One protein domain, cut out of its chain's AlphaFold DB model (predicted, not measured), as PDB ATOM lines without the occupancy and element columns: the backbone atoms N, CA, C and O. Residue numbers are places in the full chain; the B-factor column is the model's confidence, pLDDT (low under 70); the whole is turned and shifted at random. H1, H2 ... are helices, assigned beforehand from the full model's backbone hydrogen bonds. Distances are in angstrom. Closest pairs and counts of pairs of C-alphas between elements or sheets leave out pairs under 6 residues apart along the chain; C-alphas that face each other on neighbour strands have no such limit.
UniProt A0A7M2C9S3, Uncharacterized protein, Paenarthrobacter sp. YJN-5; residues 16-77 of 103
ATOM      1  N   ARG A  16      54.070  48.890-104.502       88.94
ATOM      2  CA  ARG A  16      54.206  48.497-103.098       88.94
ATOM      3  C   ARG A  16      52.852  48.452-102.395       88.94
ATOM      4  O   ARG A  16      52.545  47.464-101.752       88.94
ATOM      5  N   THR A  17      52.022  49.470-102.587       86.88
ATOM      6  CA  THR A  17      50.674  49.529-102.011       86.88
ATOM      7  C   THR A  17      49.777  48.411-102.554       86.88
ATOM      8  O   THR A  17      49.043  47.794-101.791       86.88
ATOM      9  N   VAL A  18      49.862  48.091-103.853       88.12
ATOM     10  CA  VAL A  18      49.132  46.946-104.430       88.12
ATOM     11  C   VAL A  18      49.623  45.623-103.841       88.12
ATOM     12  O   VAL A  18      48.802  44.774-103.502       88.12
ATOM     13  N   ALA A  19      50.937  45.441-103.702       88.12
ATOM     14  CA  ALA A  19      51.520  44.244-103.102       88.12
ATOM     15  C   ALA A  19      51.101  44.084-101.633       88.12
ATOM     16  O   ALA A  19      50.701  42.990-101.232       88.12
ATOM     17  N   ASP A  20      51.112  45.176-100.865       91.69
ATOM     18  CA  ASP A  20      50.654  45.191 -99.476       91.69
ATOM     19  C   ASP A  20      49.172  44.802 -99.393       91.69
ATOM     20  O   ASP A  20      48.807  43.958 -98.576       91.69
ATOM     21  N   TYR A  21      48.310  45.319-100.276       88.38
ATOM     22  CA  TYR A  21      46.909  44.891-100.312       88.38
ATOM     23  C   TYR A  21      46.743  43.432-100.725       88.38
ATOM     24  O   TYR A  21      45.970  42.717-100.093       88.38
ATOM     25  N   ALA A  22      47.481  42.968-101.736       86.94
ATOM     26  CA  ALA A  22      47.429  41.584-102.197       86.94
ATOM     27  C   ALA A  22      47.815  40.589-101.090       86.94
ATOM     28  O   ALA A  22      47.182  39.542-100.961       86.94
ATOM     29  N   ALA A  23      48.799  40.940-100.257       87.94
ATOM     30  CA  ALA A  23      49.233  40.128 -99.122       87.94
ATOM     31  C   ALA A  23      48.158  39.982 -98.027       87.94
ATOM     32  O   ALA A  23      48.163  38.992 -97.298       87.94
ATOM     33  N   HIS A  24      47.226  40.934 -97.932       89.50
ATOM     34  CA  HIS A  24      46.164  40.958 -96.922       89.50
ATOM     35  C   HIS A  24      44.786  40.582 -97.481       89.50
ATOM     36  O   HIS A  24      43.774  40.758 -96.801       89.50
ATOM     37  N   ILE A  25      44.716  40.055 -98.710       89.62
ATOM     38  CA  ILE A  25      43.448  39.578 -99.265       89.62
ATOM     39  C   ILE A  25      42.933  38.416 -98.402       89.62
ATOM     40  O   ILE A  25      43.638  37.417 -98.226       89.62
ATOM     41  N   PRO A  26      41.694  38.499 -97.886       91.25
ATOM     42  CA  PRO A  26      41.136  37.434 -97.074       91.25
ATOM     43  C   PRO A  26      40.928  36.165 -97.907       91.25
ATOM     44  O   PRO A  26      40.400  36.191 -99.026       91.25
ATOM     45  N   ARG A  27      41.301  35.025 -97.321       93.06
ATOM     46  CA  ARG A  27      40.972  33.697 -97.853       93.06
ATOM     47  C   ARG A  27      39.453  33.504 -97.920       93.06
ATOM     48  O   ARG A  27      38.715  34.024 -97.088       93.06
ATOM     49  N   GLY A  28      38.980  32.750 -98.908       91.50
ATOM     50  CA  GLY A  28      37.553  32.521 -99.159       91.50
ATOM     51  C   GLY A  28      36.825  33.677 -99.856       91.50
ATOM     52  O   GLY A  28      35.667  33.513-100.240       91.50
ATOM     53  N   GLY A  29      37.489  34.821-100.061       91.81
ATOM     54  CA  GLY A  29      36.946  35.959-100.801       91.81
ATOM     55  C   GLY A  29      36.922  35.750-102.320       91.81
ATOM     56  O   GLY A  29      37.487  34.792-102.850       91.81
ATOM     57  N   ALA A  30      36.307  36.693-103.041       91.94
ATOM     58  CA  ALA A  30      36.101  36.606-104.491       91.94
ATOM     59  C   ALA A  30      37.402  36.392-105.291       91.94
ATOM     60  O   ALA A  30      37.432  35.583-106.217       91.94
ATOM     61  N   VAL A  31      38.494  37.066-104.910       91.62
ATOM     62  CA  VAL A  31      39.806  36.885-105.559       91.62
ATOM     63  C   VAL A  31      40.328  35.464-105.345       91.62
ATOM     64  O   VAL A  31      40.759  34.814-106.294       91.62
ATOM     65  N   GLY A  32      40.232  34.952-104.117       92.44
ATOM     66  CA  GLY A  32      40.622  33.582-103.797       92.44
ATOM     67  C   GLY A  32      39.804  32.552-104.574       92.44
ATOM     68  O   GLY A  32      40.370  31.603-105.103       92.44
ATOM     69  N   GLN A  33      38.493  32.762-104.716       92.00
ATOM     70  CA  GLN A  33      37.621  31.898-105.522       92.00
ATOM     71  C   GLN A  33      37.966  31.946-107.016       92.00
ATOM     72  O   GLN A  33      37.922  30.922-107.694       92.00
ATOM     73  N   ALA A  34      38.345  33.118-107.533       93.06
ATOM     74  CA  ALA A  34      38.780  33.261-108.919       93.06
ATOM     75  C   ALA A  34      40.091  32.502-109.190       93.06
ATOM     76  O   ALA A  34      40.201  31.813-110.205       93.06
ATOM     77  N   VAL A  35      41.059  32.596-108.273       92.75
ATOM     78  CA  VAL A  35      42.363  31.920-108.382       92.75
ATOM     79  C   VAL A  35      42.251  30.414-108.116       92.75
ATOM     80  O   VAL A  35      42.902  29.621-108.796       92.75
ATOM     81  N   GLY A  36      41.399  30.003-107.177       94.00
ATOM     82  CA  GLY A  36      41.273  28.616-106.737       94.00
ATOM     83  C   GLY A  36      42.260  28.241-105.626       94.00
ATOM     84  O   GLY A  36      42.866  29.086-104.962       94.00
ATOM     85  N   GLY A  37      42.423  26.936-105.418       94.44
ATOM     86  CA  GLY A  37      43.367  26.389-104.446       94.44
ATOM     87  C   GLY A  37      42.971  26.684-102.996       94.44
ATOM     88  O   GLY A  37      41.796  26.842-102.665       94.44
ATOM     89  N   ALA A  38      43.971  26.772-102.118       93.38
ATOM     90  CA  ALA A  38      43.754  27.048-100.698       93.38
ATOM     91  C   ALA A  38      43.137  28.437-100.445       93.38
ATOM     92  O   ALA A  38      42.394  28.611 -99.479       93.38
ATOM     93  N   LEU A  39      43.393  29.422-101.317       93.25
ATOM     94  CA  LEU A  39      42.833  30.772-101.190       93.25
ATOM     95  C   LEU A  39      41.319  30.813-101.426       93.25
ATOM     96  O   LEU A  39      40.662  31.729-100.937       93.25
ATOM     97  N   ALA A  40      40.757  29.830-102.133       95.44
ATOM     98  CA  ALA A  40      39.329  29.774-102.438       95.44
ATOM     99  C   ALA A  40      38.445  29.411-101.240       95.44
ATOM    100  O   ALA A  40      37.232  29.594-101.308       95.44
ATOM    101  N   ILE A  41      39.027  28.906-100.151       95.94
ATOM    102  CA  ILE A  41      38.299  28.545 -98.932       95.94
ATOM    103  C   ILE A  41      38.860  29.286 -97.726       95.94
ATOM    104  O   ILE A  41      40.040  29.643 -97.705       95.94
ATOM    105  N   THR A  42      38.021  29.501 -96.716       96.25
ATOM    106  CA  THR A  42      38.451  30.119 -95.457       96.25
ATOM    107  C   THR A  42      39.387  29.191 -94.678       96.25
ATOM    108  O   THR A  42      39.427  27.982 -94.926       96.25
ATOM    109  N   GLN A  43      40.135  29.747 -93.723       94.44
ATOM    110  CA  GLN A  43      41.042  28.958 -92.883       94.44
ATOM    111  C   GLN A  43      40.276  27.948 -92.019       94.44
ATOM    112  O   GLN A  43      40.708  26.809 -91.872       94.44
ATOM    113  N   GLU A  44      39.106  28.331 -91.513       95.94
ATOM    114  CA  GLU A  44      38.229  27.482 -90.703       95.94
ATOM    115  C   GLU A  44      37.713  26.297 -91.523       95.94
ATOM    116  O   GLU A  44      37.701  25.161 -91.053       95.94
ATOM    117  N   THR A  45      37.336  26.549 -92.781       96.00
ATOM    118  CA  THR A  45      36.890  25.501 -93.709       96.00
ATOM    119  C   THR A  45      38.021  24.522 -94.012       96.00
ATOM    120  O   THR A  45      37.801  23.313 -94.067       96.00
ATOM    121  N   ASP A  46      39.235  25.034 -94.208       96.69
ATOM    122  CA  ASP A  46      40.435  24.233 -94.461       96.69
ATOM    123  C   ASP A  46      40.779  23.346 -93.253       96.69
ATOM    124  O   ASP A  46      40.956  22.135 -93.390       96.69
ATOM    125  N   ALA A  47      40.754  23.923 -92.048       96.75
ATOM    126  CA  ALA A  47      40.962  23.196 -90.800       96.75
ATOM    127  C   ALA A  47      39.908  22.099 -90.598       96.75
ATOM    128  O   ALA A  47      40.251  20.960 -90.276       96.75
ATOM    129  N   LEU A  48      38.631  22.398 -90.855       97.38
ATOM    130  CA  LEU A  48      37.560  21.410 -90.752       97.38
ATOM    131  C   LEU A  48      37.752  20.258 -91.748       97.38
ATOM    132  O   LEU A  48      37.584  19.097 -91.382       97.38
ATOM    133  N   ARG A  49      38.153  20.554 -92.992       96.88
ATOM    134  CA  ARG A  49      38.473  19.522 -93.994       96.88
ATOM    135  C   ARG A  49      39.619  18.624 -93.534       96.88
ATOM    136  O   ARG A  49      39.529  17.408 -93.713       96.88
ATOM    137  N   ALA A  50      40.658  19.192 -92.922       97.00
ATOM    138  CA  ALA A  50      41.775  18.429 -92.372       97.00
ATOM    139  C   ALA A  50      41.333  17.510 -91.219       97.00
ATOM    140  O   ALA A  50      41.684  16.330 -91.211       97.00
ATOM    141  N   VAL A  51      40.500  18.012 -90.299       97.94
ATOM    142  CA  VAL A  51      39.938  17.214 -89.193       97.94
ATOM    143  C   VAL A  51      39.082  16.065 -89.723       97.94
ATOM    144  O   VAL A  51      39.274  14.918 -89.323       97.94
ATOM    145  N   VAL A  52      38.178  16.337 -90.667       97.75
ATOM    146  CA  VAL A  52      37.330  15.304 -91.283       97.75
ATOM    147  C   VAL A  52      38.177  14.238 -91.978       97.75
ATOM    148  O   VAL A  52      37.904  13.045 -91.848       97.75
ATOM    149  N   HIS A  53      39.229  14.641 -92.693       97.88
ATOM    150  CA  HIS A  53      40.144  13.696 -93.327       97.88
ATOM    151  C   HIS A  53      40.869  12.818 -92.297       97.88
ATOM    152  O   HIS A  53      40.903  11.599 -92.468       97.88
ATOM    153  N   ALA A  54      41.384  13.408 -91.214       97.88
ATOM    154  CA  ALA A  54      42.051  12.670 -90.144       97.88
ATOM    155  C   ALA A  54      41.119  11.636 -89.486       97.88
ATOM    156  O   ALA A  54      41.515  10.487 -89.299       97.88
ATOM    157  N   LEU A  55      39.863  12.009 -89.216       97.56
ATOM    158  CA  LEU A  55      38.854  11.095 -88.670       97.56
ATOM    159  C   LEU A  55      38.560   9.935 -89.624       97.56
ATOM    160  O   LEU A  55      38.562   8.775 -89.212       97.56
ATOM    161  N   ASN A  56      38.355  10.227 -90.909       97.19
ATOM    162  CA  ASN A  56      38.115   9.192 -91.912       97.19
ATOM    163  C   ASN A  56      39.304   8.233 -92.023       97.19
ATOM    164  O   ASN A  56      39.115   7.019 -92.108       97.19
ATOM    165  N   LEU A  57      40.528   8.764 -91.998       97.62
ATOM    166  CA  LEU A  57      41.743   7.959 -92.045       97.62
ATOM    167  C   LEU A  57      41.859   7.050 -90.814       97.62
ATOM    168  O   LEU A  57      42.153   5.865 -90.961       97.62
ATOM    169  N   GLN A  58      41.568   7.574 -89.622       97.44
ATOM    170  CA  GLN A  58      41.576   6.797 -88.384       97.44
ATOM    171  C   GLN A  58      40.534   5.671 -88.410       97.44
ATOM    172  O   GLN A  58      40.842   4.541 -88.032       97.44
ATOM    173  N   LEU A  59      39.319   5.943 -88.899       96.25
ATOM    174  CA  LEU A  59      38.271   4.929 -89.054       96.25
ATOM    175  C   LEU A  59      38.677   3.833 -90.045       96.25
ATOM    176  O   LEU A  59      38.476   2.651 -89.774       96.25
ATOM    177  N   TRP A  60      39.287   4.211 -91.169       97.38
ATOM    178  CA  TRP A  60      39.796   3.254 -92.150       97.38
ATOM    179  C   TRP A  60      40.892   2.357 -91.558       97.38
ATOM    180  O   TRP A  60      40.844   1.137 -91.726       97.38
ATOM    181  N   GLN A  61      41.834   2.931 -90.802       96.75
ATOM    182  CA  GLN A  61      42.884   2.171 -90.115       96.75
ATOM    183  C   GLN A  61      42.300   1.211 -89.070       96.75
ATOM    184  O   GLN A  61      42.641   0.026 -89.071       96.75
ATOM    185  N   ALA A  62      41.375   1.689 -88.230       95.50
ATOM    186  CA  ALA A  62      40.704   0.879 -87.213       95.50
ATOM    187  C   ALA A  62      39.861  -0.259 -87.820       95.50
ATOM    188  O   ALA A  62      39.781  -1.343 -87.250       95.50
ATOM    189  N   GLY A  63      39.285  -0.045 -89.007       93.50
ATOM    190  CA  GLY A  63      38.552  -1.053 -89.782       93.50
ATOM    191  C   GLY A  63      39.432  -2.082 -90.506       93.50
ATOM    192  O   GLY A  63      38.933  -2.837 -91.343       93.50
ATOM    193  N   GLY A  64      40.740  -2.113 -90.233       95.25
ATOM    194  CA  GLY A  64      41.678  -3.056 -90.843       95.25
ATOM    195  C   GLY A  64      42.189  -2.632 -92.220       95.25
ATOM    196  O   GLY A  64      42.657  -3.482 -92.973       95.25
ATOM    197  N   SER A  65      42.105  -1.341 -92.559       94.31
ATOM    198  CA  SER A  65      42.703  -0.757 -93.772       94.31
ATOM    199  C   SER A  65      42.218  -1.380 -95.090       94.31
ATOM    200  O   SER A  65      42.944  -1.437 -96.083       94.31
ATOM    201  N   LYS A  66      40.979  -1.882 -95.115       90.56
ATOM    202  CA  LYS A  66      40.378  -2.490 -96.310       90.56
ATOM    203  C   LYS A  66      39.734  -1.429 -97.205       90.56
ATOM    204  O   LYS A  66      39.113  -0.487 -96.721       90.56
ATOM    205  N   GLY A  67      39.832  -1.620 -98.520       92.69
ATOM    206  CA  GLY A  67      39.263  -0.714 -99.520       92.69
ATOM    207  C   GLY A  67      40.116   0.530 -99.774       92.69
ATOM    208  O   GLY A  67      41.296   0.574 -99.430       92.69
ATOM    209  N   ASN A  68      39.515   1.540-100.404       94.50
ATOM    210  CA  ASN A  68      40.220   2.760-100.785       94.50
ATOM    211  C   ASN A  68      40.553   3.601 -99.551       94.50
ATOM    212  O   ASN A  68      39.653   4.014 -98.819       94.50
ATOM    213  N   GLN A  69      41.838   3.896 -99.365       96.19
ATOM    214  CA  GLN A  69      42.285   4.839 -98.349       96.19
ATOM    215  C   GLN A  69      41.609   6.204 -98.577       96.19
ATOM    216  O   GLN A  69      41.625   6.704 -99.711       96.19
ATOM    217  N   PRO A  70      41.030   6.827 -97.534       97.00
ATOM    218  CA  PRO A  70      40.482   8.171 -97.637       97.00
ATOM    219  C   PRO A  70      41.541   9.145 -98.144       97.00
ATOM    220  O   PRO A  70      42.676   9.123 -97.679       97.00
ATOM    221  N   GLN A  71      41.161  10.015 -99.076       96.38
ATOM    222  CA  GLN A  71      42.032  11.057 -99.615       96.38
ATOM    223  C   GLN A  71      41.596  12.433 -99.104       96.38
ATOM    224  O   GLN A  71      40.412  12.619 -98.794       96.38
ATOM    225  N   PRO A  72      42.515  13.407 -99.000       95.31
ATOM    226  CA  PRO A  72      42.149  14.784 -98.709       95.31
ATOM    227  C   PRO A  72      41.169  15.323 -99.755       95.31
ATOM    228  O   PRO A  72      41.281  15.026-100.947       95.31
ATOM    229  N   MET A  73      40.211  16.141 -99.319       94.56
ATOM    230  CA  MET A  73      39.297  16.803-100.247       94.56
ATOM    231  C   MET A  73      40.090  17.775-101.133       94.56
ATOM    232  O   MET A  73      40.789  18.634-100.587       94.56
ATOM    233  N   PRO A  74      39.979  17.694-102.470       94.62
ATOM    234  CA  PRO A  74      40.698  18.604-103.346       94.62
ATOM    235  C   PRO A  74      40.239  20.047-103.119       94.62
ATOM    236  O   PRO A  74      39.074  20.331-102.807       94.62
ATOM    237  N   TYR A  75      41.173  20.977-103.290       95.62
ATOM    238  CA  TYR A  75      40.834  22.389-103.289       95.62
ATOM    239  C   TYR A  75      39.995  22.755-104.522       95.62
ATOM    240  O   TYR A  75      40.138  22.117-105.569       95.62
ATOM    241  N   PRO A  76      39.135  23.785-104.421       94.50
ATOM    242  CA  PRO A  76      38.384  24.279-105.567       94.50
ATOM    243  C   PRO A  76      39.313  24.700-106.711       94.50
ATOM    244  O   PRO A  76      40.326  25.366-106.494       94.50
ATOM    245  N   GLU A  77      38.951  24.332-107.937       94.88
ATOM    246  CA  GLU A  77      39.603  24.854-109.137       94.88
ATOM    247  C   GLU A  77      39.241  26.340-109.316       94.88
ATOM    248  O   GLU A  77      38.110  26.751-109.052       94.88
TER     249      GLU A  77
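Overview. This is residues 16 to 77 of the 103 residues of an uncharacterized protein of Paenarthrobacter sp. YJN-5 (UniProt A0A7M2C9S3). One long helix, H4, makes about half of a rod-like outline, and the stretch after it, residues 63 to 77, turns at its far end and folds back alongside it as a strandless tail. At the other end of H4 sit two short helices, H2 and H3, and beyond them H1 sticks out with residues 16 to 21. The printed part has 62 residues with four named helices, in the order H1, H2, H3, H4, and no named strand; its class is all helix. It is only just extended, close to loose, with a radius of gyration of the C-alphas of 16.2 A and spans of 54 by 18 by 16 A.

Arrangement. H4, residues 43 to 62, touches no helix. It is close to but not clearly touching H3, residues 37 to 40; the closest C-alphas, those of Ala 38 and Asp 46, are 7.6 A apart. H3 and H2, residues 30 to 35, touch only at the corner by their tight link, with the C-alphas of Gln 33 and Ala 40 closest at 4.1 A. H2 and H4 are apart. H1, residues 16 to 23, is apart from H2, H3 and H4. In H1, H2 and H4 every O i to N i+4 pair is within hydrogen-bond range; H3 is too short for such a pair, and its one O i to N i+3 pair is within range.

Along the chain. H4 runs 28.6 A from C-alpha 43 at (41.042, 28.958, -92.883) to C-alpha 62 at (40.704, 0.879, -87.213). H3 measures 5.6 A, H2 8.7 A and H1 10.5 A, the last beginning at C-alpha 16 at (54.206, 48.497, -103.098).

Size, cuts and confidence. The C-alphas farthest apart, those of Thr 17 and Gly 64, are 54.5 A apart. The printed part has no cut and no long link between helices. Its mean pLDDT is 94.0, and no printed residue is under 70.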